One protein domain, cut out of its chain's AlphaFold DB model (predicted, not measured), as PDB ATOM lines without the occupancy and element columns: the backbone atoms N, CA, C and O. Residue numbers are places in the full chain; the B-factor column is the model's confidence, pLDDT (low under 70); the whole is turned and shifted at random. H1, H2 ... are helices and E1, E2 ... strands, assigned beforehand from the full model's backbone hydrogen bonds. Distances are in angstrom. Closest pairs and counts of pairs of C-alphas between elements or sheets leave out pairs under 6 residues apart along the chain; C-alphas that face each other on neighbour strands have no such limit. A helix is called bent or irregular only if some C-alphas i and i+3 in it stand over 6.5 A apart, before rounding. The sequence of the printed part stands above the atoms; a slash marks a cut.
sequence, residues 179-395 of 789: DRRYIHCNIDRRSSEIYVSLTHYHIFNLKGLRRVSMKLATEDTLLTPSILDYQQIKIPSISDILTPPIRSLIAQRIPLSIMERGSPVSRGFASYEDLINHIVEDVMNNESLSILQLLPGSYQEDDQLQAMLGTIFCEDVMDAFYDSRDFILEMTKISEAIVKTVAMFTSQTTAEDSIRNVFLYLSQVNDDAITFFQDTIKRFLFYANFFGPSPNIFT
ATOM      1  N   ASP A 179     131.815 211.122 165.402       80.94
ATOM      2  CA  ASP A 179     133.028 211.918 165.346       80.94
ATOM      3  C   ASP A 179     134.211 211.278 166.116       80.94
ATOM      4  O   ASP A 179     135.217 211.940 166.339       80.94
ATOM      5  N   ARG A 180     134.159 209.966 166.412       83.56
ATOM      6  CA  ARG A 180     135.259 209.204 167.037       83.56
ATOM      7  C   ARG A 180     136.075 208.374 166.046       83.56
ATOM      8  O   ARG A 180     135.595 207.974 164.978       83.56
ATOM      9  N   ARG A 181     137.323 208.089 166.431       85.62
ATOM     10  CA  ARG A 181     138.310 207.337 165.643       85.62
ATOM     11  C   ARG A 181     138.483 205.910 166.151       85.62
ATOM     12  O   ARG A 181     138.441 205.650 167.355       85.62
ATOM     13  N   TYR A 182     138.703 205.003 165.208       86.88
ATOM     14  CA  TYR A 182     138.764 203.566 165.434       86.88
ATOM     15  C   TYR A 182     139.802 202.919 164.523       86.88
ATOM     16  O   TYR A 182     140.076 203.412 163.424       86.88
ATOM     17  N   ILE A 183     140.345 201.788 164.963       86.12
ATOM     18  CA  ILE A 183     141.254 200.969 164.161       86.12
ATOM     19  C   ILE A 183     140.597 199.621 163.902       86.12
ATOM     20  O   ILE A 183     140.102 198.982 164.822       86.12
ATOM     21  N   HIS A 184     140.612 199.190 162.648       86.94
ATOM     22  CA  HIS A 184     140.228 197.852 162.225       86.94
ATOM     23  C   HIS A 184     141.477 197.114 161.753       86.94
ATOM     24  O   HIS A 184     142.083 197.497 160.753       86.94
ATOM     25  N   CYS A 185     141.865 196.079 162.480       85.31
ATOM     26  CA  CYS A 185     142.973 195.196 162.154       85.31
ATOM     27  C   CYS A 185     142.410 193.933 161.502       85.31
ATOM     28  O   CYS A 185     141.694 193.186 162.156       85.31
ATOM     29  N   ASN A 186     142.704 193.711 160.226       84.81
ATOM     30  CA  ASN A 186     142.321 192.509 159.494       84.81
ATOM     31  C   ASN A 186     143.527 191.585 159.339       84.81
ATOM     32  O   ASN A 186     144.561 192.036 158.848       84.81
ATOM     33  N   ILE A 187     143.369 190.311 159.685       81.75
ATOM     34  CA  ILE A 187     144.355 189.268 159.400       81.75
ATOM     35  C   ILE A 187     143.828 188.421 158.239       81.75
ATOM     36  O   ILE A 187     142.701 187.912 158.263       81.75
ATOM     37  N   ASP A 188     144.635 188.314 157.190       80.50
ATOM     38  CA  ASP A 188     144.315 187.573 155.973       80.50
ATOM     39  C   ASP A 188     145.489 186.690 155.562       80.50
ATOM     40  O   ASP A 188     146.645 187.095 155.672       80.50
ATOM     41  N   ARG A 189     145.192 185.489 155.064       77.19
ATOM     42  CA  ARG A 189     146.185 184.563 154.524       77.19
ATOM     43  C   ARG A 189     146.040 184.493 153.014       77.19
ATOM     44  O   ARG A 189     145.015 184.060 152.484       77.19
ATOM     45  N   ARG A 190     147.102 184.865 152.305       77.50
ATOM     46  CA  ARG A 190     147.167 184.817 150.842       77.50
ATOM     47  C   ARG A 190     148.206 183.786 150.432       77.50
ATOM     48  O   ARG A 190     149.407 184.039 150.456       77.50
ATOM     49  N   SER A 191     147.728 182.615 150.019       77.44
ATOM     50  CA  SER A 191     148.573 181.439 149.767       77.44
ATOM     51  C   SER A 191     149.270 180.963 151.053       77.44
ATOM     52  O   SER A 191     148.595 180.464 151.950       77.44
ATOM     53  N   SER A 192     150.591 181.111 151.167       74.12
ATOM     54  CA  SER A 192     151.355 180.790 152.381       74.12
ATOM     55  C   SER A 192     151.595 182.005 153.280       74.12
ATOM     56  O   SER A 192     151.949 181.837 154.438       74.12
ATOM     57  N   GLU A 193     151.402 183.220 152.776       81.00
ATOM     58  CA  GLU A 193     151.798 184.447 153.465       81.00
ATOM     59  C   GLU A 193     150.642 185.039 154.260       81.00
ATOM     60  O   GLU A 193     149.480 184.940 153.853       81.00
ATOM     61  N   ILE A 194     150.965 185.701 155.370       82.38
ATOM     62  CA  ILE A 194     149.969 186.313 156.246       82.38
ATOM     63  C   ILE A 194     150.117 187.823 156.205       82.38
ATOM     64  O   ILE A 194     151.207 188.381 156.281       82.38
ATOM     65  N   TYR A 195     148.989 188.494 156.045       85.56
ATOM     66  CA  TYR A 195     148.892 189.928 155.890       85.56
ATOM     67  C   TYR A 195     148.077 190.490 157.043       85.56
ATOM     68  O   TYR A 195     146.893 190.191 157.190       85.56
ATOM     69  N   VAL A 196     148.699 191.365 157.825       86.75
ATOM     70  CA  VAL A 196     148.025 192.153 158.855       86.75
ATOM     71  C   VAL A 196     147.769 193.540 158.298       86.75
ATOM     72  O   VAL A 196     148.687 194.299 158.003       86.75
ATOM     73  N   SER A 197     146.500 193.867 158.118       87.69
ATOM     74  CA  SER A 197     146.053 195.126 157.543       87.69
ATOM     75  C   SER A 197     145.423 196.001 158.618       87.69
ATOM     76  O   SER A 197     144.353 195.691 159.133       87.69
ATOM     77  N   LEU A 198     146.049 197.128 158.927       88.25
ATOM     78  CA  LEU A 198     145.551 198.126 159.863       88.25
ATOM     79  C   LEU A 198     144.807 199.202 159.082       88.25
ATOM     80  O   LEU A 198     145.387 199.885 158.244       88.25
ATOM     81  N   THR A 199     143.513 199.364 159.338       89.00
ATOM     82  CA  THR A 199     142.693 200.429 158.757       89.00
ATOM     83  C   THR A 199     142.265 201.396 159.839       89.00
ATOM     84  O   THR A 199     141.467 201.049 160.708       89.00
ATOM     85  N   HIS A 200     142.744 202.629 159.753       87.81
ATOM     86  CA  HIS A 200     142.289 203.710 160.611       87.81
ATOM     87  C   HIS A 200     141.095 204.403 159.960       87.81
ATOM     88  O   HIS A 200     141.127 204.752 158.775       87.81
ATOM     89  N   TYR A 201     140.028 204.606 160.724       89.69
ATOM     90  CA  TYR A 201     138.835 205.273 160.230       89.69
ATOM     91  C   TYR A 201     138.168 206.138 161.290       89.69
ATOM     92  O   TYR A 201     138.272 205.921 162.495       89.69
ATOM     93  N   HIS A 202     137.437 207.124 160.793       89.06
ATOM     94  CA  HIS A 202     136.642 208.053 161.576       89.06
ATOM     95  C   HIS A 202     135.170 207.802 161.290       89.06
ATOM     96  O   HIS A 202     134.761 207.689 160.130       89.06
ATOM     97  N   ILE A 203     134.382 207.661 162.348       87.81
ATOM     98  CA  ILE A 203     132.940 207.494 162.257       87.81
ATOM     99  C   ILE A 203     132.259 208.854 162.149       87.81
ATOM    100  O   ILE A 203     132.410 209.716 163.009       87.81
ATOM    101  N   PHE A 204     131.443 209.015 161.114       84.81
ATOM    102  CA  PHE A 204     130.626 210.201 160.889       84.81
ATOM    103  C   PHE A 204     129.191 209.809 160.562       84.81
ATOM    104  O   PHE A 204     128.917 208.692 160.132       84.81
ATOM    105  N   ASN A 205     128.273 210.769 160.609       78.06
ATOM    106  CA  ASN A 205     126.953 210.571 160.014       78.06
ATOM    107  C   ASN A 205     127.105 210.402 158.496       78.06
ATOM    108  O   ASN A 205     127.757 211.220 157.834       78.06
ATOM    109  N   LEU A 206     126.488 209.364 157.922       76.06
ATOM    110  CA  LEU A 206     126.523 209.126 156.479       76.06
ATOM    111  C   LEU A 206     126.051 210.376 155.728       76.06
ATOM    112  O   LEU A 206     124.881 210.707 155.800       76.06
ATOM    113  N   LYS A 207     126.932 211.081 154.999       69.38
ATOM    114  CA  LYS A 207     126.647 212.416 154.413       69.38
ATOM    115  C   LYS A 207     125.332 212.480 153.620       69.38
ATOM    116  O   LYS A 207     124.584 213.448 153.753       69.38
ATOM    117  N   GLY A 208     125.050 211.439 152.830       63.78
ATOM    118  CA  GLY A 208     123.800 211.302 152.078       63.78
ATOM    119  C   GLY A 208     122.578 211.191 152.989       63.78
ATOM    120  O   GLY A 208     121.611 211.916 152.785       63.78
ATOM    121  N   LEU A 209     122.661 210.372 154.045       64.00
ATOM    122  CA  LEU A 209     121.625 210.301 155.075       64.00
ATOM    123  C   LEU A 209     121.581 211.562 155.913       64.00
ATOM    124  O   LEU A 209     120.497 212.017 156.175       64.00
ATOM    125  N   ARG A 210     122.687 212.199 156.290       62.09
ATOM    126  CA  ARG A 210     122.679 213.424 157.097       62.09
ATOM    127  C   ARG A 210     121.818 214.495 156.443       62.09
ATOM    128  O   ARG A 210     120.997 215.092 157.118       62.09
ATOM    129  N   ARG A 211     121.929 214.694 155.125       63.50
ATOM    130  CA  ARG A 211     121.073 215.649 154.398       63.50
ATOM    131  C   ARG A 211     119.598 215.238 154.369       63.50
ATOM    132  O   ARG A 211     118.770 216.081 154.061       63.50
ATOM    133  N   VAL A 212     119.268 213.977 154.619       60.22
ATOM    134  CA  VAL A 212     117.909 213.431 154.522       60.22
ATOM    135  C   VAL A 212     117.311 213.182 155.908       60.22
ATOM    136  O   VAL A 212     116.244 213.686 156.183       60.22
ATOM    137  N   SER A 213     118.025 212.547 156.825       55.31
ATOM    138  CA  SER A 213     117.780 212.519 158.269       55.31
ATOM    139  C   SER A 213     117.668 213.923 158.873       55.31
ATOM    140  O   SER A 213     116.709 214.157 159.588       55.31
ATOM    141  N   MET A 214     118.506 214.913 158.518       55.81
ATOM    142  CA  MET A 214     118.255 216.311 158.943       55.81
ATOM    143  C   MET A 214     116.937 216.867 158.383       55.81
ATOM    144  O   MET A 214     116.403 217.833 158.913       55.81
ATOM    145  N   LYS A 215     116.409 216.282 157.302       55.97
ATOM    146  CA  LYS A 215     115.076 216.590 156.768       55.97
ATOM    147  C   LYS A 215     113.974 215.700 157.341       55.97
ATOM    148  O   LYS A 215     112.818 215.993 157.075       55.97
ATOM    149  N   LEU A 216     114.292 214.649 158.085       53.38
ATOM    150  CA  LEU A 216     113.322 213.707 158.649       53.38
ATOM    151  C   LEU A 216     113.390 213.621 160.180       53.38
ATOM    152  O   LEU A 216     112.652 212.831 160.755       53.38
ATOM    153  N   ALA A 217     114.267 214.407 160.818       50.59
ATOM    154  CA  ALA A 217     114.531 214.417 162.258       50.59
ATOM    155  C   ALA A 217     114.775 213.029 162.881       50.59
ATOM    156  O   ALA A 217     114.454 212.782 164.037       50.59
ATOM    157  N   THR A 218     115.372 212.098 162.131       55.06
ATOM    158  CA  THR A 218     115.745 210.798 162.696       55.06
ATOM    159  C   THR A 218     117.102 210.928 163.385       55.06
ATOM    160  O   THR A 218     118.125 211.033 162.702       55.06
ATOM    161  N   GLU A 219     117.118 210.935 164.722       49.50
ATOM    162  CA  GLU A 219     118.351 210.931 165.536       49.50
ATOM    163  C   GLU A 219     119.222 209.692 165.263       49.50
ATOM    164  O   GLU A 219     120.449 209.761 165.324       49.50
ATOM    165  N   ASP A 220     118.593 208.592 164.842       55.25
ATOM    166  CA  ASP A 220     119.243 207.341 164.451       55.25
ATOM    167  C   ASP A 220     119.865 207.459 163.044       55.25
ATOM    168  O   ASP A 220     119.454 206.807 162.081       55.25
ATOM    169  N   THR A 221     120.849 208.346 162.870       65.12
ATOM    170  CA  THR A 221     121.644 208.351 161.638       65.12
ATOM    171  C   THR A 221     122.591 207.169 161.629       65.12
ATOM    172  O   THR A 221     123.469 207.082 162.484       65.12
ATOM    173  N   LEU A 222     122.485 206.331 160.598       77.00
ATOM    174  CA  LEU A 222     123.466 205.287 160.329       77.00
ATOM    175  C   LEU A 222     124.878 205.903 160.264       77.00
ATOM    176  O   LEU A 222     125.179 206.765 159.420       77.00
ATOM    177  N   LEU A 223     125.735 205.472 161.186       85.56
ATOM    178  CA  LEU A 223     127.085 205.986 161.362       85.56
ATOM    179  C   LEU A 223     128.013 205.296 160.356       85.56
ATOM    180  O   LEU A 223     128.177 204.082 160.377       85.56
ATOM    181  N   THR A 224     128.621 206.047 159.439       88.50
ATOM    182  CA  THR A 224     129.509 205.506 158.404       88.50
ATOM    183  C   THR A 224     130.979 205.672 158.781       88.50
ATOM    184  O   THR A 224     131.380 206.758 159.207       88.50
ATOM    185  N   PRO A 225     131.826 204.667 158.510       91.44
ATOM    186  CA  PRO A 225     133.267 204.841 158.546       91.44
ATOM    187  C   PRO A 225     133.755 205.641 157.331       91.44
ATOM    188  O   PRO A 225     133.285 205.449 156.201       91.44
ATOM    189  N   SER A 226     134.722 206.519 157.576       89.94
ATOM    190  CA  SER A 226     135.572 207.167 156.582       89.94
ATOM    191  C   SER A 226     137.011 206.755 156.846       89.94
ATOM    192  O   SER A 226     137.550 207.056 157.907       89.94
ATOM    193  N   ILE A 227     137.622 206.060 155.890       88.75
ATOM    194  CA  ILE A 227     139.008 205.603 156.009       88.75
ATOM    195  C   ILE A 227     139.922 206.829 155.992       88.75
ATOM    196  O   ILE A 227     139.817 207.663 155.094       88.75
ATOM    197  N   LEU A 228     140.781 206.927 157.001       87.50
ATOM    198  CA  LEU A 228     141.793 207.969 157.132       87.50
ATOM    199  C   LEU A 228     143.149 207.463 156.651       87.50
ATOM    200  O   LEU A 228     143.824 208.161 155.903       87.50
ATOM    201  N   ASP A 229     143.513 206.246 157.052       87.56
ATOM    202  CA  ASP A 229     144.808 205.656 156.730       87.56
ATOM    203  C   ASP A 229     144.725 204.128 156.615       87.56
ATOM    204  O   ASP A 229     143.737 203.499 157.022       87.56
ATOM    205  N   TYR A 230     145.749 203.535 156.008       87.75
ATOM    206  CA  TYR A 230     145.932 202.096 155.940       87.75
ATOM    207  C   TYR A 230     147.363 201.683 155.781       87.75
ATOM    208  O   TYR A 230     148.083 202.160 154.907       87.75
ATOM    209  N   GLN A 231     147.684 200.669 156.556       88.38
ATOM    210  CA  GLN A 231     148.958 200.013 156.515       88.38
ATOM    211  C   GLN A 231     148.721 198.520 156.364       88.38
ATOM    212  O   GLN A 231     147.852 197.951 157.018       88.38
ATOM    213  N   GLN A 232     149.516 197.887 155.515       88.31
ATOM    214  CA  GLN A 232     149.555 196.442 155.406       88.31
ATOM    215  C   GLN A 232     150.955 195.967 155.775       88.31
ATOM    216  O   GLN A 232     151.953 196.541 155.341       88.31
ATOM    217  N   ILE A 233     151.008 194.939 156.608       89.44
ATOM    218  CA  ILE A 233     152.226 194.323 157.111       89.44
ATOM    219  C   ILE A 233     152.205 192.890 156.620       89.44
ATOM    220  O   ILE A 233     151.256 192.153 156.881       89.44
ATOM    221  N   LYS A 234     153.240 192.519 155.881       89.62
ATOM    222  CA  LYS A 234     153.443 191.151 155.438       89.62
ATOM    223  C   LYS A 234     154.263 190.418 156.490       89.62
ATOM    224  O   LYS A 234     155.345 190.879 156.845       89.62
ATOM    225  N   ILE A 235     153.736 189.293 156.940       85.25
ATOM    226  CA  ILE A 235     154.363 188.359 157.863       85.25
ATOM    227  C   ILE A 235     154.765 187.118 157.047       85.25
ATOM    228  O   ILE A 235     154.004 186.706 156.158       85.25
ATOM    229  N   PRO A 236     155.949 186.531 157.304       84.69
ATOM    230  CA  PRO A 236     156.314 185.221 156.771       84.69
ATOM    231  C   PRO A 236     155.241 184.162 157.056       84.69
ATOM    232  O   PRO A 236     154.378 184.349 157.919       84.69
ATOM    233  N   SER A 237     155.273 183.044 156.330       82.19
ATOM    234  CA  SER A 237     154.332 181.965 156.629       82.19
ATOM    235  C   SER A 237     154.566 181.436 158.045       82.19
ATOM    236  O   SER A 237     155.683 181.489 158.557       82.19
ATOM    237  N   ILE A 238     153.527 180.900 158.687       76.62
ATOM    238  CA  ILE A 238     153.687 180.276 160.012       76.62
ATOM    239  C   ILE A 238     154.734 179.178 159.963       76.62
ATOM    240  O   ILE A 238     155.555 179.082 160.868       76.62
ATOM    241  N   SER A 239     154.738 178.398 158.884       82.00
ATOM    242  CA  SER A 239     155.740 177.365 158.673       82.00
ATOM    243  C   SER A 239     157.152 177.949 158.683       82.00
ATOM    244  O   SER A 239     158.007 177.425 159.391       82.00
ATOM    245  N   ASP A 240     157.385 179.089 158.029       86.19
ATOM    246  CA  ASP A 240     158.700 179.745 158.038       86.19
ATOM    247  C   ASP A 240     159.120 180.206 159.444       86.19
ATOM    248  O   ASP A 240     160.308 180.196 159.759       86.19
ATOM    249  N   ILE A 241     158.162 180.591 160.296       83.69
ATOM    250  CA  ILE A 241     158.430 181.082 161.658       83.69
ATOM    251  C   ILE A 241     158.580 179.921 162.659       83.69
ATOM    252  O   ILE A 241     159.426 179.994 163.552       83.69
ATOM    253  N   LEU A 242     157.793 178.848 162.517       82.19
ATOM    254  CA  LEU A 242     157.790 177.678 163.408       82.19
ATOM    255  C   LEU A 242     158.903 176.674 163.093       82.19
ATOM    256  O   LEU A 242     159.409 176.010 163.997       82.19
ATOM    257  N   THR A 243     159.314 176.562 161.829       88.00
ATOM    258  CA  THR A 243     160.299 175.558 161.406       88.00
ATOM    259  C   THR A 243     161.646 175.721 162.123       88.00
ATOM    260  O   THR A 243     162.149 174.725 162.644       88.00
ATOM    261  N   PRO A 244     162.254 176.924 162.223       90.81
ATOM    262  CA  PRO A 244     163.527 177.088 162.928       90.81
ATOM    263  C   PRO A 244     163.506 176.696 164.422       90.81
ATOM    264  O   PRO A 244     164.383 175.917 164.818       90.81
ATOM    265  N   PRO A 245     162.557 177.165 165.266       88.62
ATOM    266  CA  PRO A 245     162.526 176.792 166.680       88.62
ATOM    267  C   PRO A 245     162.209 175.309 166.885       88.62
ATOM    268  O   PRO A 245     162.872 174.671 167.700       88.62
ATOM    269  N   ILE A 246     161.298 174.722 166.098       86.88
ATOM    270  CA  ILE A 246     161.001 173.283 166.167       86.88
ATOM    271  C   ILE A 246     162.223 172.463 165.747       86.88
ATOM    272  O   ILE A 246     162.615 171.534 166.451       86.88
ATOM    273  N   ARG A 247     162.903 172.841 164.658       88.81
ATOM    274  CA  ARG A 247     164.149 172.185 164.232       88.81
ATOM    275  C   ARG A 247     165.207 172.239 165.334       88.81
ATOM    276  O   ARG A 247     165.853 171.229 165.598       88.81
ATOM    277  N   SER A 248     165.372 173.388 165.993       88.56
ATOM    278  CA  SER A 248     166.296 173.542 167.123       88.56
ATOM    279  C   SER A 248     165.903 172.652 168.306       88.56
ATOM    280  O   SER A 248     166.756 171.958 168.857       88.56
ATOM    281  N   LEU A 249     164.620 172.630 168.672       87.75
ATOM    282  CA  LEU A 249     164.097 171.835 169.781       87.75
ATOM    283  C   LEU A 249     164.323 170.335 169.556       87.75
ATOM    284  O   LEU A 249     164.822 169.641 170.441       87.75
ATOM    285  N   ILE A 250     164.037 169.840 168.350       84.38
ATOM    286  CA  ILE A 250     164.245 168.427 168.022       84.38
ATOM    287  C   ILE A 250     165.748 168.109 167.926       84.38
ATOM    288  O   ILE A 250     166.180 167.078 168.439       84.38
ATOM    289  N   ALA A 251     166.575 168.994 167.357       84.06
ATOM    290  CA  ALA A 251     168.028 168.796 167.282       84.06
ATOM    291  C   ALA A 251     168.707 168.756 168.665       84.06
ATOM    292  O   ALA A 251     169.718 168.080 168.839       84.06
ATOM    293  N   GLN A 252     168.152 169.444 169.670       85.25
ATOM    294  CA  GLN A 252     168.631 169.362 171.055       85.25
ATOM    295  C   GLN A 252     168.309 168.017 171.722       85.25
ATOM    296  O   GLN A 252     168.984 167.626 172.675       85.25
ATOM    297  N   ARG A 253     167.278 167.311 171.243       83.06
ATOM    298  CA  ARG A 253     166.775 166.067 171.846       83.06
ATOM    299  C   ARG A 253     167.200 164.814 171.088       83.06
ATOM    300  O   ARG A 253     167.310 163.756 171.700       83.06
ATOM    301  N   ILE A 254     167.478 164.927 169.790       79.25
ATOM    302  CA  ILE A 254     167.930 163.821 168.946       79.25
ATOM    303  C   ILE A 254     169.440 163.952 168.698       79.25
ATOM    304  O   ILE A 254     169.873 164.901 168.047       79.25
ATOM    305  N   PRO A 255     170.266 162.999 169.170       75.31
ATOM    306  CA  PRO A 255     171.701 162.999 168.912       75.31
ATOM    307  C   PRO A 255     172.031 163.073 167.414       75.31
ATOM    308  O   PRO A 255     171.487 162.311 166.612       75.31
ATOM    309  N   LEU A 256     173.007 163.910 167.046       67.25
ATOM    310  CA  LEU A 256     173.523 164.057 165.670       67.25
ATOM    311  C   LEU A 256     173.879 162.711 165.014       67.25
ATOM    312  O   LEU A 256     173.650 162.514 163.827       67.25
ATOM    313  N   SER A 257     174.351 161.743 165.802       67.50
ATOM    314  CA  SER A 257     174.689 160.396 165.334       67.50
ATOM    315  C   SER A 257     173.487 159.576 164.843       67.50
ATOM    316  O   SER A 257     173.678 158.634 164.073       67.50
ATOM    317  N   ILE A 258     172.268 159.911 165.276       68.12
ATOM    318  CA  ILE A 258     171.007 159.340 164.779       68.12
ATOM    319  C   ILE A 258     170.553 160.101 163.527       68.12
ATOM    320  O   ILE A 258     170.076 159.481 162.580       68.12
ATOM    321  N   MET A 259     170.778 161.418 163.478       61.81
ATOM    322  CA  MET A 259     170.457 162.257 162.315       61.81
ATOM    323  C   MET A 259     171.348 161.947 161.093       61.81
ATOM    324  O   MET A 259     170.871 161.965 159.962       61.81
ATOM    325  N   GLU A 260     172.625 161.614 161.307       64.81
ATOM    326  CA  GLU A 260     173.624 161.385 160.249       64.81
ATOM    327  C   GLU A 260     173.620 159.960 159.663       64.81
ATOM    328  O   GLU A 260     174.116 159.748 158.558       64.81
ATOM    329  N   ARG A 261     173.049 158.961 160.360       61.66
ATOM    330  CA  ARG A 261     173.108 157.537 159.952       61.66
ATOM    331  C   ARG A 261     172.227 157.143 158.765       61.66
ATOM    332  O   ARG A 261     172.213 155.973 158.391       61.66
ATOM    333  N   GLY A 262     171.570 158.102 158.124       52.00
ATOM    334  CA  GLY A 262     170.893 157.870 156.858       52.00
ATOM    335  C   GLY A 262     169.463 157.369 157.024       52.00
ATOM    336  O   GLY A 262     169.197 156.180 157.143       52.00
ATOM    337  N   SER A 263     168.568 158.337 156.865       48.09
ATOM    338  CA  SER A 263     167.231 158.231 156.300       48.09
ATOM    339  C   SER A 263     166.107 157.577 157.129       48.09
ATOM    340  O   SER A 263     166.089 156.360 157.320       48.09
ATOM    341  N   PRO A 264     165.051 158.343 157.475       51.62
ATOM    342  CA  PRO A 264     163.765 157.779 157.891       51.62
ATOM    343  C   PRO A 264     163.039 156.999 156.764       51.62
ATOM    344  O   PRO A 264     161.927 156.523 156.976       51.62
ATOM    345  N   VAL A 265     163.681 156.775 155.602       47.97
ATOM    346  CA  VAL A 265     163.146 156.066 154.418       47.97
ATOM    347  C   VAL A 265     162.723 154.616 154.671       47.97
ATOM    348  O   VAL A 265     161.953 154.080 153.881       47.97
ATOM    349  N   SER A 266     163.125 153.971 155.770       50.06
ATOM    350  CA  SER A 266     162.554 152.657 156.119       50.06
ATOM    351  C   SER A 266     161.248 152.723 156.931       50.06
ATOM    352  O   SER A 266     160.693 151.665 157.219       50.06
ATOM    353  N   ARG A 267     160.753 153.919 157.320       53.25
ATOM    354  CA  ARG A 267     159.722 154.070 158.377       53.25
ATOM    355  C   ARG A 267     158.637 155.153 158.171       53.25
ATOM    356  O   ARG A 267     157.901 155.412 159.116       53.25
ATOM    357  N   GLY A 268     158.471 155.738 156.975       57.25
ATOM    358  CA  GLY A 268     157.237 156.475 156.603       57.25
ATOM    359  C   GLY A 268     157.377 157.940 156.153       57.25
ATOM    360  O   GLY A 268     156.512 158.413 155.424       57.25
ATOM    361  N   PHE A 269     158.470 158.629 156.486       56.16
ATOM    362  CA  PHE A 269     158.822 159.967 155.982       56.16
ATOM    363  C   PHE A 269     160.095 159.902 155.129       56.16
ATOM    364  O   PHE A 269     161.017 159.141 155.435       56.16
ATOM    365  N   ALA A 270     160.174 160.693 154.056       61.78
ATOM    366  CA  ALA A 270     161.324 160.673 153.150       61.78
ATOM    367  C   ALA A 270     162.544 161.406 153.744       61.78
ATOM    368  O   ALA A 270     163.685 161.115 153.372       61.78
ATOM    369  N   SER A 271     162.328 162.320 154.696       73.00
ATOM    370  CA  SER A 271     163.371 163.124 155.329       73.00
ATOM    371  C   SER A 271     163.008 163.604 156.743       73.00
ATOM    372  O   SER A 271     161.862 163.538 157.176       73.00
ATOM    373  N   TYR A 272     164.005 164.109 157.474       72.94
ATOM    374  CA  TYR A 272     163.800 164.794 158.758       72.94
ATOM    375  C   TYR A 272     163.021 166.111 158.601       72.94
ATOM    376  O   TYR A 272     162.303 166.522 159.507       72.94
ATOM    377  N   GLU A 273     163.129 166.746 157.433       80.50
ATOM    378  CA  GLU A 273     162.329 167.925 157.098       80.50
ATOM    379  C   GLU A 273     160.844 167.586 156.994       80.50
ATOM    380  O   GLU A 273     160.019 168.375 157.435       80.50
ATOM    381  N   ASP A 274     160.488 166.394 156.514       78.81
ATOM    382  CA  ASP A 274     159.082 165.979 156.467       78.81
ATOM    383  C   ASP A 274     158.502 165.809 157.878       78.81
ATOM    384  O   ASP A 274     157.357 166.180 158.108       78.81
ATOM    385  N   LEU A 275     159.299 165.316 158.838       78.12
ATOM    386  CA  LEU A 275     158.894 165.226 160.245       78.12
ATOM    387  C   LEU A 275     158.675 166.617 160.857       78.12
ATOM    388  O   LEU A 275     157.687 166.827 161.553       78.12
ATOM    389  N   ILE A 276     159.577 167.571 160.596       83.38
ATOM    390  CA  ILE A 276     159.415 168.952 161.076       83.38
ATOM    391  C   ILE A 276     158.174 169.588 160.453       83.38
ATOM    392  O   ILE A 276     157.367 170.157 161.178       83.38
ATOM    393  N   ASN A 277     158.003 169.463 159.137       82.50
ATOM    394  CA  ASN A 277     156.843 169.999 158.432       82.50
ATOM    395  C   ASN A 277     155.542 169.390 158.960       82.50
ATOM    396  O   ASN A 277     154.575 170.117 159.150       82.50
ATOM    397  N   HIS A 278     155.538 168.092 159.270       80.88
ATOM    398  CA  HIS A 278     154.382 167.425 159.858       80.88
ATOM    399  C   HIS A 278     154.062 167.951 161.262       80.88
ATOM    400  O   HIS A 278     152.920 168.299 161.531       80.88
ATOM    401  N   ILE A 279     155.070 168.105 162.130       80.62
ATOM    402  CA  ILE A 279     154.880 168.692 163.469       80.62
ATOM    403  C   ILE A 279     154.392 170.143 163.356       80.62
ATOM    404  O   ILE A 279     153.509 170.546 164.102       80.62
ATOM    405  N   VAL A 280     154.934 170.929 162.424       81.38
ATOM    406  CA  VAL A 280     154.492 172.305 162.148       81.38
ATOM    407  C   VAL A 280     153.026 172.335 161.711       81.38
ATOM    408  O   VAL A 280     152.257 173.135 162.239       81.38
ATOM    409  N   GLU A 281     152.632 171.486 160.760       77.81
ATOM    410  CA  GLU A 281     151.242 171.372 160.303       77.81
ATOM    411  C   GLU A 281     150.309 170.963 161.444       77.81
ATOM    412  O   GLU A 281     149.265 171.581 161.633       77.81
ATOM    413  N   ASP A 282     150.707 169.988 162.255       76.31
ATOM    414  CA  ASP A 282     149.875 169.482 163.338       76.31
ATOM    415  C   ASP A 282     149.763 170.442 164.524       76.31
ATOM    416  O   ASP A 282     148.683 170.550 165.104       76.31
ATOM    417  N   VAL A 283     150.826 171.182 164.857       74.25
ATOM    418  CA  VAL A 283     150.793 172.258 165.865       74.25
ATOM    419  C   VAL A 283     149.871 173.392 165.417       74.25
ATOM    420  O   VAL A 283     149.190 173.985 166.248       74.25
ATOM    421  N   MET A 284     149.800 173.679 164.111       70.25
ATOM    422  CA  MET A 284     148.838 174.654 163.587       70.25
ATOM    423  C   MET A 284     147.386 174.175 163.691       70.25
ATOM    424  O   MET A 284     146.507 175.020 163.799       70.25
ATOM    425  N   ASN A 285     147.142 172.861 163.654       69.06
ATOM    426  CA  ASN A 285     145.797 172.279 163.604       69.06
ATOM    427  C   ASN A 285     145.282 171.772 164.968       69.06
ATOM    428  O   ASN A 285     144.091 171.510 165.111       69.06
ATOM    429  N   ASN A 286     146.150 171.578 165.973       67.31
ATOM    430  CA  ASN A 286     145.783 170.962 167.253       67.31
ATOM    431  C   ASN A 286     146.405 171.698 168.451       67.31
ATOM    432  O   ASN A 286     147.599 171.586 168.715       67.31
ATOM    433  N   GLU A 287     145.576 172.366 169.257       57.72
ATOM    434  CA  GLU A 287     146.039 173.128 170.431       57.72
ATOM    435  C   GLU A 287     146.428 172.254 171.645       57.72
ATOM    436  O   GLU A 287     146.984 172.769 172.614       57.72
ATOM    437  N   SER A 288     146.148 170.940 171.645       54.66
ATOM    438  CA  SER A 288     146.142 170.151 172.893       54.66
ATOM    439  C   SER A 288     146.720 168.729 172.835       54.66
ATOM    440  O   SER A 288     146.469 167.948 173.756       54.66
ATOM    441  N   LEU A 289     147.459 168.346 171.790       55.97
ATOM    442  CA  LEU A 289     148.010 166.985 171.666       55.97
ATOM    443  C   LEU A 289     149.501 166.930 172.028       55.97
ATOM    444  O   LEU A 289     150.256 167.871 171.783       55.97
ATOM    445  N   SER A 290     149.938 165.814 172.620       60.94
ATOM    446  CA  SER A 290     151.373 165.551 172.789       60.94
ATOM    447  C   SER A 290     152.002 165.259 171.425       60.94
ATOM    448  O   SER A 290     151.347 164.674 170.566       60.94
ATOM    449  N   ILE A 291     153.280 165.602 171.214       64.38
ATOM    450  CA  ILE A 291     153.940 165.387 169.909       64.38
ATOM    451  C   ILE A 291     153.891 163.913 169.481       64.38
ATOM    452  O   ILE A 291     153.793 163.620 168.298       64.38
ATOM    453  N   LEU A 292     153.859 162.969 170.428       60.91
ATOM    454  CA  LEU A 292     153.689 161.540 170.130       60.91
ATOM    455  C   LEU A 292     152.344 161.193 169.482       60.91
ATOM    456  O   LEU A 292     152.268 160.237 168.713       60.91
ATOM    457  N   GLN A 293     151.289 161.938 169.806       65.62
ATOM    458  CA  GLN A 293     149.967 161.779 169.197       65.62
ATOM    459  C   GLN A 293     149.903 162.402 167.797       65.62
ATOM    460  O   GLN A 293     149.009 162.051 167.034       65.62
ATOM    461  N   LEU A 294     150.866 163.272 167.473       65.88
ATOM    462  CA  LEU A 294     151.059 163.901 166.162       65.88
ATOM    463  C   LEU A 294     151.958 163.061 165.237       65.88
ATOM    464  O   LEU A 294     152.189 163.408 164.088       65.88
ATOM    465  N   LEU A 295     152.518 161.948 165.720       67.25
ATOM    466  CA  LEU A 295     153.313 161.056 164.880       67.25
ATOM    467  C   LEU A 295     152.401 160.035 164.177       67.25
ATOM    468  O   LEU A 295     151.540 159.440 164.833       67.25
ATOM    469  N   PRO A 296     152.618 159.734 162.880       67.75
ATOM    470  CA  PRO A 296     151.904 158.659 162.199       67.75
ATOM    471  C   PRO A 296     152.058 157.333 162.951       67.75
ATOM    472  O   PRO A 296     153.118 157.058 163.511       67.75
ATOM    473  N   GLY A 297     151.034 156.472 162.921       68.00
ATOM    474  CA  GLY A 297     151.003 155.224 163.701       68.00
ATOM    475  C   GLY A 297     152.228 154.311 163.526       68.00
ATOM    476  O   GLY A 297     152.608 153.625 164.467       68.00
ATOM    477  N   SER A 298     152.918 154.365 162.381       62.50
ATOM    478  CA  SER A 298     154.175 153.636 162.137       62.50
ATOM    479  C   SER A 298     155.348 154.070 163.028       62.50
ATOM    480  O   SER A 298     156.299 153.315 163.204       62.50
ATOM    481  N   TYR A 299     155.302 155.278 163.588       61.41
ATOM    482  CA  TYR A 299     156.317 155.832 164.490       61.41
ATOM    483  C   TYR A 299     156.008 155.575 165.960       61.41
ATOM    484  O   TYR A 299     156.896 155.701 166.803       61.41
ATOM    485  N   GLN A 300     154.773 155.175 166.275       60.41
ATOM    486  CA  GLN A 300     154.422 154.764 167.629       60.41
ATOM    487  C   GLN A 300     155.050 153.413 168.023       60.41
ATOM    488  O   GLN A 300     154.967 153.014 169.178       60.41
ATOM    489  N   GLU A 301     155.698 152.723 167.083       63.41
ATOM    490  CA  GLU A 301     156.380 151.443 167.310       63.41
ATOM    491  C   GLU A 301     157.902 151.591 167.525       63.41
ATOM    492  O   GLU A 301     158.591 150.602 167.769       63.41
ATOM    493  N   ASP A 302     158.457 152.809 167.429       72.19
ATOM    494  CA  ASP A 302     159.881 153.071 167.676       72.19
ATOM    495  C   ASP A 302     160.106 153.565 169.109       72.19
ATOM    496  O   ASP A 302     160.110 154.769 169.373       72.19
ATOM    497  N   ASP A 303     160.326 152.628 170.034       75.62
ATOM    498  CA  ASP A 303     160.520 152.903 171.466       75.62
ATOM    499  C   ASP A 303     161.615 153.952 171.744       75.62
ATOM    500  O   ASP A 303     161.518 154.719 172.703       75.62
ATOM    501  N   GLN A 304     162.670 154.014 170.916       73.88
ATOM    502  CA  GLN A 304     163.755 154.984 171.101       73.88
ATOM    503  C   GLN A 304     163.331 156.383 170.665       73.88
ATOM    504  O   GLN A 304     163.577 157.350 171.387       73.88
ATOM    505  N   LEU A 305     162.685 156.504 169.506       71.00
ATOM    506  CA  LEU A 305     162.162 157.787 169.043       71.00
ATOM    507  C   LEU A 305     161.030 158.280 169.950       71.00
ATOM    508  O   LEU A 305     160.996 159.464 170.277       71.00
ATOM    509  N   GLN A 306     160.168 157.377 170.425       72.81
ATOM    510  CA  GLN A 306     159.133 157.688 171.404       72.81
ATOM    511  C   GLN A 306     159.714 158.168 172.729       72.81
ATOM    512  O   GLN A 306     159.238 159.157 173.275       72.81
ATOM    513  N   ALA A 307     160.756 157.516 173.249       78.94
ATOM    514  CA  ALA A 307     161.397 157.958 174.484       78.94
ATOM    515  C   ALA A 307     162.043 159.349 174.338       78.94
ATOM    516  O   ALA A 307     162.060 160.118 175.296       78.94
ATOM    517  N   MET A 308     162.553 159.690 173.149       78.00
ATOM    518  CA  MET A 308     163.159 161.000 172.882       78.00
ATOM    519  C   MET A 308     162.107 162.097 172.657       78.00
ATOM    520  O   MET A 308     162.142 163.128 173.328       78.00
ATOM    521  N   LEU A 309     161.161 161.878 171.738       78.31
ATOM    522  CA  LEU A 309     160.125 162.855 171.374       78.31
ATOM    523  C   LEU A 309     158.985 162.922 172.394       78.31
ATOM    524  O   LEU A 309     158.358 163.964 172.537       78.31
ATOM    525  N   GLY A 310     158.753 161.852 173.152       77.00
ATOM    526  CA  GLY A 310     157.737 161.777 174.204       77.00
ATOM    527  C   GLY A 310     157.979 162.670 175.403       77.00
ATOM    528  O   GLY A 310     157.093 162.824 176.236       77.00
ATOM    529  N   THR A 311     159.167 163.265 175.478       80.00
ATOM    530  CA  THR A 311     159.499 164.283 176.477       80.00
ATOM    531  C   THR A 311     159.252 165.705 175.993       80.00
ATOM    532  O   THR A 311     159.428 166.622 176.786       80.00
ATOM    533  N   ILE A 312     158.884 165.891 174.719       79.44
ATOM    534  CA  ILE A 312     158.574 167.197 174.147       79.44
ATOM    535  C   ILE A 312     157.054 167.371 174.150       79.44
ATOM    536  O   ILE A 312     156.318 166.660 173.457       79.44
ATOM    537  N   PHE A 313     156.590 168.323 174.944       81.38
ATOM    538  CA  PHE A 313     155.190 168.698 175.044       81.38
ATOM    539  C   PHE A 313     154.868 169.848 174.085       81.38
ATOM    540  O   PHE A 313     155.757 170.548 173.599       81.38
ATOM    541  N   CYS A 314     153.578 170.065 173.817       75.19
ATOM    542  CA  CYS A 314     153.128 171.233 173.052       75.19
ATOM    543  C   CYS A 314     153.604 172.539 173.716       75.19
ATOM    544  O   CYS A 314     154.028 173.459 173.026       75.19
ATOM    545  N   GLU A 315     153.645 172.579 175.053       79.69
ATOM    546  CA  GLU A 315     154.197 173.699 175.827       79.69
ATOM    547  C   GLU A 315     155.657 173.996 175.456       79.69
ATOM    548  O   GLU A 315     155.971 175.145 175.175       79.69
ATOM    549  N   ASP A 316     156.520 172.980 175.328       83.50
ATOM    550  CA  ASP A 316     157.924 173.183 174.932       83.50
ATOM    551  C   ASP A 316     158.046 173.773 173.517       83.50
ATOM    552  O   ASP A 316     158.933 174.582 173.242       83.50
ATOM    553  N   VAL A 317     157.161 173.365 172.600       81.06
ATOM    554  CA  VAL A 317     157.112 173.904 171.229       81.06
ATOM    555  C   VAL A 317     156.627 175.346 171.234       81.06
ATOM    556  O   VAL A 317     157.196 176.190 170.540       81.06
ATOM    557  N   MET A 318     155.594 175.632 172.021       80.88
ATOM    558  CA  MET A 318     155.033 176.965 172.170       80.88
ATOM    559  C   MET A 318     156.025 177.924 172.823       80.88
ATOM    560  O   MET A 318     156.188 179.037 172.328       80.88
ATOM    561  N   ASP A 319     156.741 177.488 173.856       85.38
ATOM    562  CA  ASP A 319     157.805 178.259 174.497       85.38
ATOM    563  C   ASP A 319     158.951 178.511 173.513       85.38
ATOM    564  O   ASP A 319     159.339 179.658 173.299       85.38
ATOM    565  N   ALA A 320     159.422 177.474 172.808       85.25
ATOM    566  CA  ALA A 320     160.450 177.630 171.778       85.25
ATOM    567  C   ALA A 320     160.019 178.586 170.651       85.25
ATOM    568  O   ALA A 320     160.850 179.309 170.094       85.25
ATOM    569  N   PHE A 321     158.732 178.605 170.304       84.12
ATOM    570  CA  PHE A 321     158.170 179.538 169.336       84.12
ATOM    571  C   PHE A 321     158.105 180.971 169.874       84.12
ATOM    572  O   PHE A 321     158.583 181.883 169.200       84.12
ATOM    573  N   TYR A 322     157.555 181.182 171.073       84.19
ATOM    574  CA  TYR A 322     157.456 182.511 171.679       84.19
ATOM    575  C   TYR A 322     158.835 183.119 171.975       84.19
ATOM    576  O   TYR A 322     158.995 184.335 171.849       84.19
ATOM    577  N   ASP A 323     159.833 182.283 172.267       85.62
ATOM    578  CA  ASP A 323     161.231 182.678 172.468       85.62
ATOM    579  C   ASP A 323     162.023 182.812 171.154       85.62
ATOM    580  O   ASP A 323     163.165 183.290 171.145       85.62
ATOM    581  N   SER A 324     161.441 182.418 170.017       86.81
ATOM    582  CA  SER A 324     162.099 182.528 168.717       86.81
ATOM    583  C   SER A 324     162.347 183.991 168.356       86.81
ATOM    584  O   SER A 324     161.435 184.820 168.295       86.81
ATOM    585  N   ARG A 325     163.605 184.309 168.029       87.44
ATOM    586  CA  ARG A 325     164.017 185.656 167.607       87.44
ATOM    587  C   ARG A 325     163.205 186.161 166.415       87.44
ATOM    588  O   ARG A 325     162.874 187.345 166.375       87.44
ATOM    589  N   ASP A 326     162.908 185.285 165.458       86.06
ATOM    590  CA  ASP A 326     162.185 185.651 164.238       86.06
ATOM    591  C   ASP A 326     160.725 185.983 164.554       86.06
ATOM    592  O   ASP A 326     160.203 186.999 164.100       86.06
ATOM    593  N   PHE A 327     160.092 185.192 165.421       84.69
ATOM    594  CA  PHE A 327     158.735 185.448 165.886       84.69
ATOM    595  C   PHE A 327     158.633 186.771 166.663       84.69
ATOM    596  O   PHE A 327     157.790 187.615 166.346       84.69
ATOM    597  N   ILE A 328     159.531 186.988 167.633       86.19
ATOM    598  CA  ILE A 328     159.593 188.232 168.411       86.19
ATOM    599  C   ILE A 328     159.771 189.429 167.472       86.19
ATOM    600  O   ILE A 328     159.095 190.448 167.634       86.19
ATOM    601  N   LEU A 329     160.653 189.317 166.473       87.88
ATOM    602  CA  LEU A 329     160.891 190.370 165.490       87.88
ATOM    603  C   LEU A 329     159.619 190.715 164.697       87.88
ATOM    604  O   LEU A 329     159.303 191.896 164.555       87.88
ATOM    605  N   GLU A 330     158.873 189.723 164.207       86.12
ATOM    606  CA  GLU A 330     157.631 189.965 163.459       86.12
ATOM    607  C   GLU A 330     156.522 190.555 164.343       86.12
ATOM    608  O   GLU A 330     155.882 191.536 163.957       86.12
ATOM    609  N   MET A 331     156.339 190.052 165.570       84.25
ATOM    610  CA  MET A 331     155.391 190.647 166.523       84.25
ATOM    611  C   MET A 331     155.766 192.078 166.917       84.25
ATOM    612  O   MET A 331     154.895 192.946 167.039       84.25
ATOM    613  N   THR A 332     157.062 192.362 167.051       84.81
ATOM    614  CA  THR A 332     157.555 193.718 167.307       84.81
ATOM    615  C   THR A 332     157.225 194.645 166.138       84.81
ATOM    616  O   THR A 332     156.726 195.739 166.370       84.81
ATOM    617  N   LYS A 333     157.364 194.203 164.879       86.56
ATOM    618  CA  LYS A 333     156.949 195.013 163.717       86.56
ATOM    619  C   LYS A 333     155.454 195.343 163.738       86.56
ATOM    620  O   LYS A 333     155.072 196.474 163.435       86.56
ATOM    621  N   ILE A 334     154.597 194.376 164.083       82.31
ATOM    622  CA  ILE A 334     153.139 194.580 164.154       82.31
ATOM    623  C   ILE A 334     152.790 195.557 165.275       82.31
ATOM    624  O   ILE A 334     152.004 196.485 165.069       82.31
ATOM    625  N   SER A 335     153.379 195.368 166.454       79.75
ATOM    626  CA  SER A 335     153.119 196.226 167.604       79.75
ATOM    627  C   SER A 335     153.620 197.645 167.367       79.75
ATOM    628  O   SER A 335     152.868 198.585 167.595       79.75
ATOM    629  N   GLU A 336     154.818 197.819 166.805       84.06
ATOM    630  CA  GLU A 336     155.353 199.121 166.410       84.06
ATOM    631  C   GLU A 336     154.465 199.803 165.376       84.06
ATOM    632  O   GLU A 336     154.227 201.003 165.473       84.06
ATOM    633  N   ALA A 337     153.926 199.064 164.404       84.12
ATOM    634  CA  ALA A 337     152.995 199.619 163.429       84.12
ATOM    635  C   ALA A 337     151.681 200.079 164.077       84.12
ATOM    636  O   ALA A 337     151.201 201.173 163.772       84.12
ATOM    637  N   ILE A 338     151.120 199.299 165.006       77.31
ATOM    638  CA  ILE A 338     149.915 199.677 165.758       77.31
ATOM    639  C   ILE A 338     150.203 200.889 166.650       77.31
ATOM    640  O   ILE A 338     149.479 201.880 166.580       77.31
ATOM    641  N   VAL A 339     151.289 200.857 167.425       79.38
ATOM    642  CA  VAL A 339     151.727 201.953 168.299       79.38
ATOM    643  C   VAL A 339     151.979 203.215 167.487       79.38
ATOM    644  O   VAL A 339     151.490 204.274 167.859       79.38
ATOM    645  N   LYS A 340     152.675 203.119 166.353       83.00
ATOM    646  CA  LYS A 340     152.922 204.247 165.449       83.00
ATOM    647  C   LYS A 340     151.620 204.801 164.889       83.00
ATOM    648  O   LYS A 340     151.436 206.016 164.918       83.00
ATOM    649  N   THR A 341     150.718 203.932 164.429       78.62
ATOM    650  CA  THR A 341     149.388 204.334 163.952       78.62
ATOM    651  C   THR A 341     148.657 205.095 165.050       78.62
ATOM    652  O   THR A 341     148.097 206.152 164.803       78.62
ATOM    653  N   VAL A 342     148.712 204.624 166.290       75.31
ATOM    654  CA  VAL A 342     147.994 205.239 167.411       75.31
ATOM    655  C   VAL A 342     148.641 206.552 167.840       75.31
ATOM    656  O   VAL A 342     147.951 207.562 167.968       75.31
ATOM    657  N   ALA A 343     149.965 206.569 167.977       75.25
ATOM    658  CA  ALA A 343     150.764 207.728 168.365       75.25
ATOM    659  C   ALA A 343     150.665 208.883 167.359       75.25
ATOM    660  O   ALA A 343     150.602 210.048 167.761       75.25
ATOM    661  N   MET A 344     150.602 208.578 166.056       72.75
ATOM    662  CA  MET A 344     150.382 209.580 165.004       72.75
ATOM    663  C   MET A 344     149.118 210.410 165.240       72.75
ATOM    664  O   MET A 344     149.072 211.569 164.836       72.75
ATOM    665  N   PHE A 345     148.115 209.846 165.916       65.06
ATOM    666  CA  PHE A 345     146.811 210.482 166.063       65.06
ATOM    667  C   PHE A 345     146.464 210.878 167.498       65.06
ATOM    668  O   PHE A 345     145.656 211.784 167.661       65.06
ATOM    669  N   THR A 346     147.090 210.295 168.524       64.69
ATOM    670  CA  THR A 346     146.967 210.780 169.912       64.69
ATOM    671  C   THR A 346     147.784 212.045 170.166       64.69
ATOM    672  O   THR A 346     147.392 212.868 170.985       64.69
ATOM    673  N   SER A 347     148.893 212.241 169.446       56.44
ATOM    674  CA  SER A 347     149.771 213.412 169.608       56.44
ATOM    675  C   SER A 347     149.219 214.712 169.008       56.44
ATOM    676  O   SER A 347     149.758 215.782 169.284       56.44
ATOM    677  N   GLN A 348     148.157 214.643 168.199       52.91
ATOM    678  CA  GLN A 348     147.651 215.791 167.434       52.91
ATOM    679  C   GLN A 348     146.370 216.424 167.993       52.91
ATOM    680  O   GLN A 348     145.924 217.429 167.441       52.91
ATOM    681  N   THR A 349     145.752 215.882 169.047       47.66
ATOM    682  CA  THR A 349     144.378 216.272 169.402       47.66
ATOM    683  C   THR A 349     144.039 216.147 170.894       47.66
ATOM    684  O   THR A 349     144.662 215.385 171.628       47.66
ATOM    685  N   THR A 350     143.034 216.906 171.351       53.22
ATOM    686  CA  THR A 350     142.486 216.884 172.723       53.22
ATOM    687  C   THR A 350     141.983 215.492 173.129       53.22
ATOM    688  O   THR A 350     141.709 214.661 172.268       53.22
ATOM    689  N   ALA A 351     141.805 215.227 174.432       54.91
ATOM    690  CA  ALA A 351     141.380 213.918 174.962       54.91
ATOM    691  C   ALA A 351     140.120 213.323 174.281       54.91
ATOM    692  O   ALA A 351     139.971 212.101 174.211       54.91
ATOM    693  N   GLU A 352     139.247 214.168 173.719       54.81
ATOM    694  CA  GLU A 352     138.050 213.779 172.960       54.81
ATOM    695  C   GLU A 352     138.318 213.167 171.564       54.81
ATOM    696  O   GLU A 352     137.449 212.505 171.006       54.81
ATOM    697  N   ASP A 353     139.520 213.277 171.010       56.50
ATOM    698  CA  ASP A 353     139.861 212.735 169.680       56.50
ATOM    699  C   ASP A 353     140.728 211.465 169.749       56.50
ATOM    700  O   ASP A 353     141.197 210.949 168.728       56.50
ATOM    701  N   SER A 354     140.951 210.952 170.961       65.06
ATOM    702  CA  SER A 354     141.695 209.713 171.177       65.06
ATOM    703  C   SER A 354     141.003 208.523 170.499       65.06
ATOM    704  O   SER A 354     139.774 208.449 170.393       65.06
ATOM    705  N   ILE A 355     141.810 207.587 169.989       66.50
ATOM    706  CA  ILE A 355     141.308 206.328 169.431       66.50
ATOM    707  C   ILE A 355     140.559 205.592 170.534       66.50
ATOM    708  O   ILE A 355     141.120 205.343 171.598       66.50
ATOM    709  N   ARG A 356     139.293 205.255 170.270       69.75
ATOM    710  CA  ARG A 356     138.423 204.700 171.306       69.75
ATOM    711  C   ARG A 356     138.567 203.193 171.446       69.75
ATOM    712  O   ARG A 356     138.699 202.714 172.556       69.75
ATOM    713  N   ASN A 357     138.518 202.476 170.317       72.19
ATOM    714  CA  ASN A 357     138.560 201.013 170.274       72.19
ATOM    715  C   ASN A 357     139.399 200.513 169.084       72.19
ATOM    716  O   ASN A 357     139.429 201.142 168.017       72.19
ATOM    717  N   VAL A 358     140.005 199.335 169.260       73.12
ATOM    718  CA  VAL A 358     140.652 198.541 168.206       73.12
ATOM    719  C   VAL A 358     139.823 197.281 167.965       73.12
ATOM    720  O   VAL A 358     139.632 196.476 168.871       73.12
ATOM    721  N   PHE A 359     139.340 197.101 166.741       76.00
ATOM    722  CA  PHE A 359     138.610 195.913 166.309       76.00
ATOM    723  C   PHE A 359     139.572 194.962 165.601       76.00
ATOM    724  O   PHE A 359     140.200 195.353 164.615       76.00
ATOM    725  N   LEU A 360     139.689 193.726 166.087       71.69
ATOM    726  CA  LEU A 360     140.407 192.659 165.389       71.69
ATOM    727  C   LEU A 360     139.409 191.838 164.577       71.69
ATOM    728  O   LEU A 360     138.450 191.309 165.129       71.69
ATOM    729  N   TYR A 361     139.670 191.709 163.286       74.00
ATOM    730  CA  TYR A 361     138.861 190.977 162.330       74.00
ATOM    731  C   TYR A 361     139.691 189.890 161.642       74.00
ATOM    732  O   TYR A 361     140.862 190.097 161.313       74.00
ATOM    733  N   LEU A 362     139.057 188.740 161.416       68.06
ATOM    734  CA  LEU A 362     139.628 187.596 160.716       68.06
ATOM    735  C   LEU A 362     138.862 187.364 159.420       68.06
ATOM    736  O   LEU A 362     137.648 187.151 159.426       68.06
ATOM    737  N   SER A 363     139.572 187.415 158.298       64.62
ATOM    738  CA  SER A 363     138.943 187.269 156.983       64.62
ATOM    739  C   SER A 363     138.549 185.827 156.637       64.62
ATOM    740  O   SER A 363     137.642 185.641 155.821       64.62
ATOM    741  N   GLN A 364     139.174 184.820 157.262       64.25
ATOM    742  CA  GLN A 364     138.931 183.396 157.010       64.25
ATOM    743  C   GLN A 364     138.661 182.676 158.340       64.25
ATOM    744  O   GLN A 364     139.505 182.668 159.228       64.25
ATOM    745  N   VAL A 365     137.449 182.128 158.482       55.47
ATOM    746  CA  VAL A 365     136.878 181.657 159.765       55.47
ATOM    747  C   VAL A 365     137.297 180.218 160.120       55.47
ATOM    748  O   VAL A 365     137.105 179.795 161.249       55.47
ATOM    749  N   ASN A 366     137.929 179.489 159.194       61.81
ATOM    750  CA  ASN A 366     138.278 178.070 159.359       61.81
ATOM    751  C   ASN A 366     139.775 177.803 159.122       61.81
ATOM    752  O   ASN A 366     140.131 176.774 158.556       61.81
ATOM    753  N   ASP A 367     140.636 178.765 159.448       68.75
ATOM    754  CA  ASP A 367     142.084 178.579 159.368       68.75
ATOM    755  C   ASP A 367     142.653 178.657 160.787       68.75
ATOM    756  O   ASP A 367     142.795 179.747 161.347       68.75
ATOM    757  N   ASP A 368     142.931 177.496 161.383       70.94
ATOM    758  CA  ASP A 368     143.428 177.364 162.761       70.94
ATOM    759  C   ASP A 368     144.715 178.179 162.972       70.94
ATOM    760  O   ASP A 368     144.894 178.866 163.981       70.94
ATOM    761  N   ALA A 369     145.540 178.259 161.928       68.19
ATOM    762  CA  ALA A 369     146.727 179.098 161.857       68.19
ATOM    763  C   ALA A 369     146.429 180.607 162.022       68.19
ATOM    764  O   ALA A 369     147.214 181.352 162.615       68.19
ATOM    765  N   ILE A 370     145.289 181.089 161.519       70.50
ATOM    766  CA  ILE A 370     144.868 182.487 161.680       70.50
ATOM    767  C   ILE A 370     144.336 182.735 163.096       70.50
ATOM    768  O   ILE A 370     144.641 183.780 163.679       70.50
ATOM    769  N   THR A 371     143.578 181.790 163.659       72.69
ATOM    770  CA  THR A 371     143.094 181.854 165.051       72.69
ATOM    771  C   THR A 371     144.269 181.957 166.020       72.69
ATOM    772  O   THR A 371     144.326 182.881 166.838       72.69
ATOM    773  N   PHE A 372     145.276 181.106 165.827       74.31
ATOM    774  CA  PHE A 372     146.528 181.134 166.568       74.31
ATOM    775  C   PHE A 372     147.215 182.510 166.520       74.31
ATOM    776  O   PHE A 372     147.582 183.082 167.554       74.31
ATOM    777  N   PHE A 373     147.351 183.097 165.326       73.81
ATOM    778  CA  PHE A 373     147.932 184.433 165.175       73.81
ATOM    779  C   PHE A 373     147.111 185.522 165.852       73.81
ATOM    780  O   PHE A 373     147.678 186.479 166.383       73.81
ATOM    781  N   GLN A 374     145.786 185.403 165.829       75.12
ATOM    782  CA  GLN A 374     144.907 186.365 166.471       75.12
ATOM    783  C   GLN A 374     145.177 186.425 167.972       75.12
ATOM    784  O   GLN A 374     145.380 187.511 168.519       75.12
ATOM    785  N   ASP A 375     145.200 185.270 168.630       76.62
ATOM    786  CA  ASP A 375     145.419 185.181 170.071       76.62
ATOM    787  C   ASP A 375     146.834 185.588 170.451       76.62
ATOM    788  O   ASP A 375     147.047 186.295 171.438       76.62
ATOM    789  N   THR A 376     147.786 185.262 169.589       77.38
ATOM    790  CA  THR A 376     149.165 185.708 169.707       77.38
ATOM    791  C   THR A 376     149.291 187.236 169.638       77.38
ATOM    792  O   THR A 376     149.902 187.850 170.515       77.38
ATOM    793  N   ILE A 377     148.655 187.884 168.658       76.94
ATOM    794  CA  ILE A 377     148.638 189.349 168.535       76.94
ATOM    795  C   ILE A 377     147.919 189.986 169.729       76.94
ATOM    796  O   ILE A 377     148.401 190.988 170.260       76.94
ATOM    797  N   LYS A 378     146.804 189.408 170.201       76.38
ATOM    798  CA  LYS A 378     146.108 189.879 171.414       76.38
ATOM    799  C   LYS A 378     147.040 189.851 172.627       76.38
ATOM    800  O   LYS A 378     147.144 190.860 173.324       76.38
ATOM    801  N   ARG A 379     147.737 188.728 172.859       77.12
ATOM    802  CA  ARG A 379     148.711 188.571 173.954       77.12
ATOM    803  C   ARG A 379     149.840 189.588 173.834       77.12
ATOM    804  O   ARG A 379     150.148 190.270 174.806       77.12
ATOM    805  N   PHE A 380     150.412 189.752 172.646       76.25
ATOM    806  CA  PHE A 380     151.513 190.690 172.443       76.25
ATOM    807  C   PHE A 380     151.092 192.144 172.695       76.25
ATOM    808  O   PHE A 380     151.786 192.885 173.388       76.25
ATOM    809  N   LEU A 381     149.923 192.554 172.191       74.81
ATOM    810  CA  LEU A 381     149.377 193.887 172.457       74.81
ATOM    811  C   LEU A 381     149.086 194.107 173.946       74.81
ATOM    812  O   LEU A 381     149.229 195.226 174.440       74.81
ATOM    813  N   PHE A 382     148.722 193.042 174.664       75.50
ATOM    814  CA  PHE A 382     148.513 193.085 176.106       75.50
ATOM    815  C   PHE A 382     149.828 193.328 176.846       75.50
ATOM    816  O   PHE A 382     149.914 194.267 177.637       75.50
ATOM    817  N   TYR A 383     150.879 192.572 176.520       74.75
ATOM    818  CA  TYR A 383     152.208 192.757 177.109       74.75
ATOM    819  C   TYR A 383     152.850 194.103 176.764       74.75
ATOM    820  O   TYR A 383     153.575 194.665 177.582       74.75
ATOM    821  N   ALA A 384     152.551 194.663 175.591       68.81
ATOM    822  CA  ALA A 384     153.029 195.983 175.190       68.81
ATOM    823  C   ALA A 384     152.383 197.148 175.976       68.81
ATOM    824  O   ALA A 384     152.631 198.307 175.645       68.81
ATOM    825  N   ASN A 385     151.541 196.872 176.987       68.81
ATOM    826  CA  ASN A 385     150.746 197.863 177.725       68.81
ATOM    827  C   ASN A 385     149.939 198.784 176.801       68.81
ATOM    828  O   ASN A 385     149.655 199.937 177.130       68.81
ATOM    829  N   PHE A 386     149.552 198.279 175.628       66.00
ATOM    830  CA  PHE A 386     148.741 199.045 174.695       66.00
ATOM    831  C   PHE A 386     147.327 199.295 175.261       66.00
ATOM    832  O   PHE A 386     146.642 200.242 174.873       66.00
ATOM    833  N   PHE A 387     146.898 198.485 176.232       62.00
ATOM    834  CA  PHE A 387     145.639 198.660 176.946       62.00
ATOM    835  C   PHE A 387     145.854 199.421 178.256       62.00
ATOM    836  O   PHE A 387     146.486 198.925 179.184       62.00
ATOM    837  N   GLY A 388     145.285 200.625 178.345       56.28
ATOM    838  CA  GLY A 388     145.008 201.249 179.639       56.28
ATOM    839  C   GLY A 388     143.869 200.527 180.384       56.28
ATOM    840  O   GLY A 388     143.299 199.572 179.862       56.28
ATOM    841  N   PRO A 389     143.459 201.012 181.571       51.69
ATOM    842  CA  PRO A 389     142.343 200.447 182.346       51.69
ATOM    843  C   PRO A 389     140.958 200.616 181.684       51.69
ATOM    844  O   PRO A 389     139.952 200.163 182.224       51.69
ATOM    845  N   SER A 390     140.876 201.287 180.530       50.44
ATOM    846  CA  SER A 390     139.654 201.397 179.733       50.44
ATOM    847  C   SER A 390     139.334 200.078 179.017       50.44
ATOM    848  O   SER A 390     140.260 199.401 178.565       50.44
ATOM    849  N   PRO A 391     138.048 199.733 178.824       51.47
ATOM    850  CA  PRO A 391     137.626 198.495 178.176       51.47
ATOM    851  C   PRO A 391     137.881 198.573 176.664       51.47
ATOM    852  O   PRO A 391     136.965 198.763 175.866       51.47
ATOM    853  N   ASN A 392     139.141 198.437 176.256       53.62
ATOM    854  CA  ASN A 392     139.507 198.141 174.879       53.62
ATOM    855  C   ASN A 392     139.046 196.709 174.595       53.62
ATOM    856  O   ASN A 392     139.762 195.741 174.835       53.62
ATOM    857  N   ILE A 393     137.789 196.574 174.178       54.34
ATOM    858  CA  ILE A 393     137.164 195.275 173.951       54.34
ATOM    859  C   ILE A 393     137.634 194.750 172.598       54.34
ATOM    860  O   ILE A 393     137.232 195.250 171.544       54.34
ATOM    861  N   PHE A 394     138.436 193.689 172.632       54.66
ATOM    862  CA  PHE A 394     138.569 192.806 171.488       54.66
ATOM    863  C   PHE A 394     137.262 192.044 171.306       54.66
ATOM    864  O   PHE A 394     137.000 191.052 171.980       54.66
ATOM    865  N   THR A 395     136.434 192.503 170.375       55.59
ATOM    866  CA  THR A 395     135.354 191.672 169.845       55.59
ATOM    867  C   THR A 395     135.971 190.749 168.799       55.59
ATOM    868  O   THR A 395     136.046 191.081 167.623       55.59
TER     869      THR A 395
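Overview. This is residues 179 to 395 of the 789 residues of an uncharacterized protein of Mucor lusitanicus CBS 277.49 (UniProt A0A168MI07). Two lobes stand end to end in a rod. In one, a twisted four-stranded sheet has H8 and H9 over one face; the other is a cluster of crossed helices, H2 and H4 to H7, with little H3 at its far end, while H1 lies at the opposite end of the rod. The printed part has 217 residues with nine named helices and four named strands, in the order E1 E2 H1 E3 H2 H3 H4 H5 H6 H7 H8 E4 H9; the class is mixed. The mixed sheet runs E3 E2 E1 E4. The whole is loose, with a radius of gyration of the C-alphas of 23.4 A and spans of 81 by 32 by 26 A.

Along the chain. Find C-alpha 181 at (138.310, 207.337, 165.643), where E1 begins; it runs 28.4 A to residue 190. Next come E2, residues 193 to 205, 36.6 A; H1, 207 to 213; and E3, 223 to 235, 32.7 A, which bends by 65 degrees at residue 228. H2, 238 to 253, 22.7 A, is only just irregular, C-alphas 241 and 244 being 6.6 A apart. Then read H3, 256 to 259; H4, 272 to 285, 20.1 A; H5, 291 to 294; H6, 303 to 309; H7, 314 to 322; H8, 325 to 346, 30.5 A; and E4, 355 to 362, 20.7 A. H9, 368 to 383, 22.8 A, ends at C-alpha 383, (152.208, 192.757, 177.109).

Arrangement. Look first at the hairpin E1 and E2, antiparallel, with N 184 and O 199 2.8 A apart. E3 is antiparallel to E2 (N 196 and O 233, 2.8 A), and E4 parallel to E1 (N 185 and O 359, 2.8 A). The domain has two layers, a sheet with helices on one face: H1, H8 and H9 are on one face of the sheet E3 E2 E1 E4, H8 at a height over the sheet of 9.3 A and H9 at one of 10.1 A. H8 and H9 touch, closest at the C-alphas of Ser 335 and Leu 381, 6.6 A, at a steep tilt of 61 degrees. H4 touches H9 with residues 284 to 285 alone, closest at the C-alphas of Met 284 and Ala 369, 5.2 A. H2 touches H7, closest at the C-alphas of Pro 245 and Ala 320, 5.6 A, and H4, at those of Ser 239 and Val 280, 6.3 A. H5 and H6 only just touch, with 3 pairs of C-alphas within 8 A. Every O i to N i+4 pair is within hydrogen-bond range in H4, H6, H7 and H9; H1 has 2 of 3, H2 10 of 12, H8 17 of 18, and H3 and H5 are too short.

Size, cuts and confidence. The C-alphas of Lys 215 and Arg 261, the two farthest apart, are 82.9 A apart. The printed part has no cut, and the link H3 to H4 is long. Mean pLDDT of the printed part is 73.7; 78 residues are under 70, among them 207 to 221 and 384 to 395.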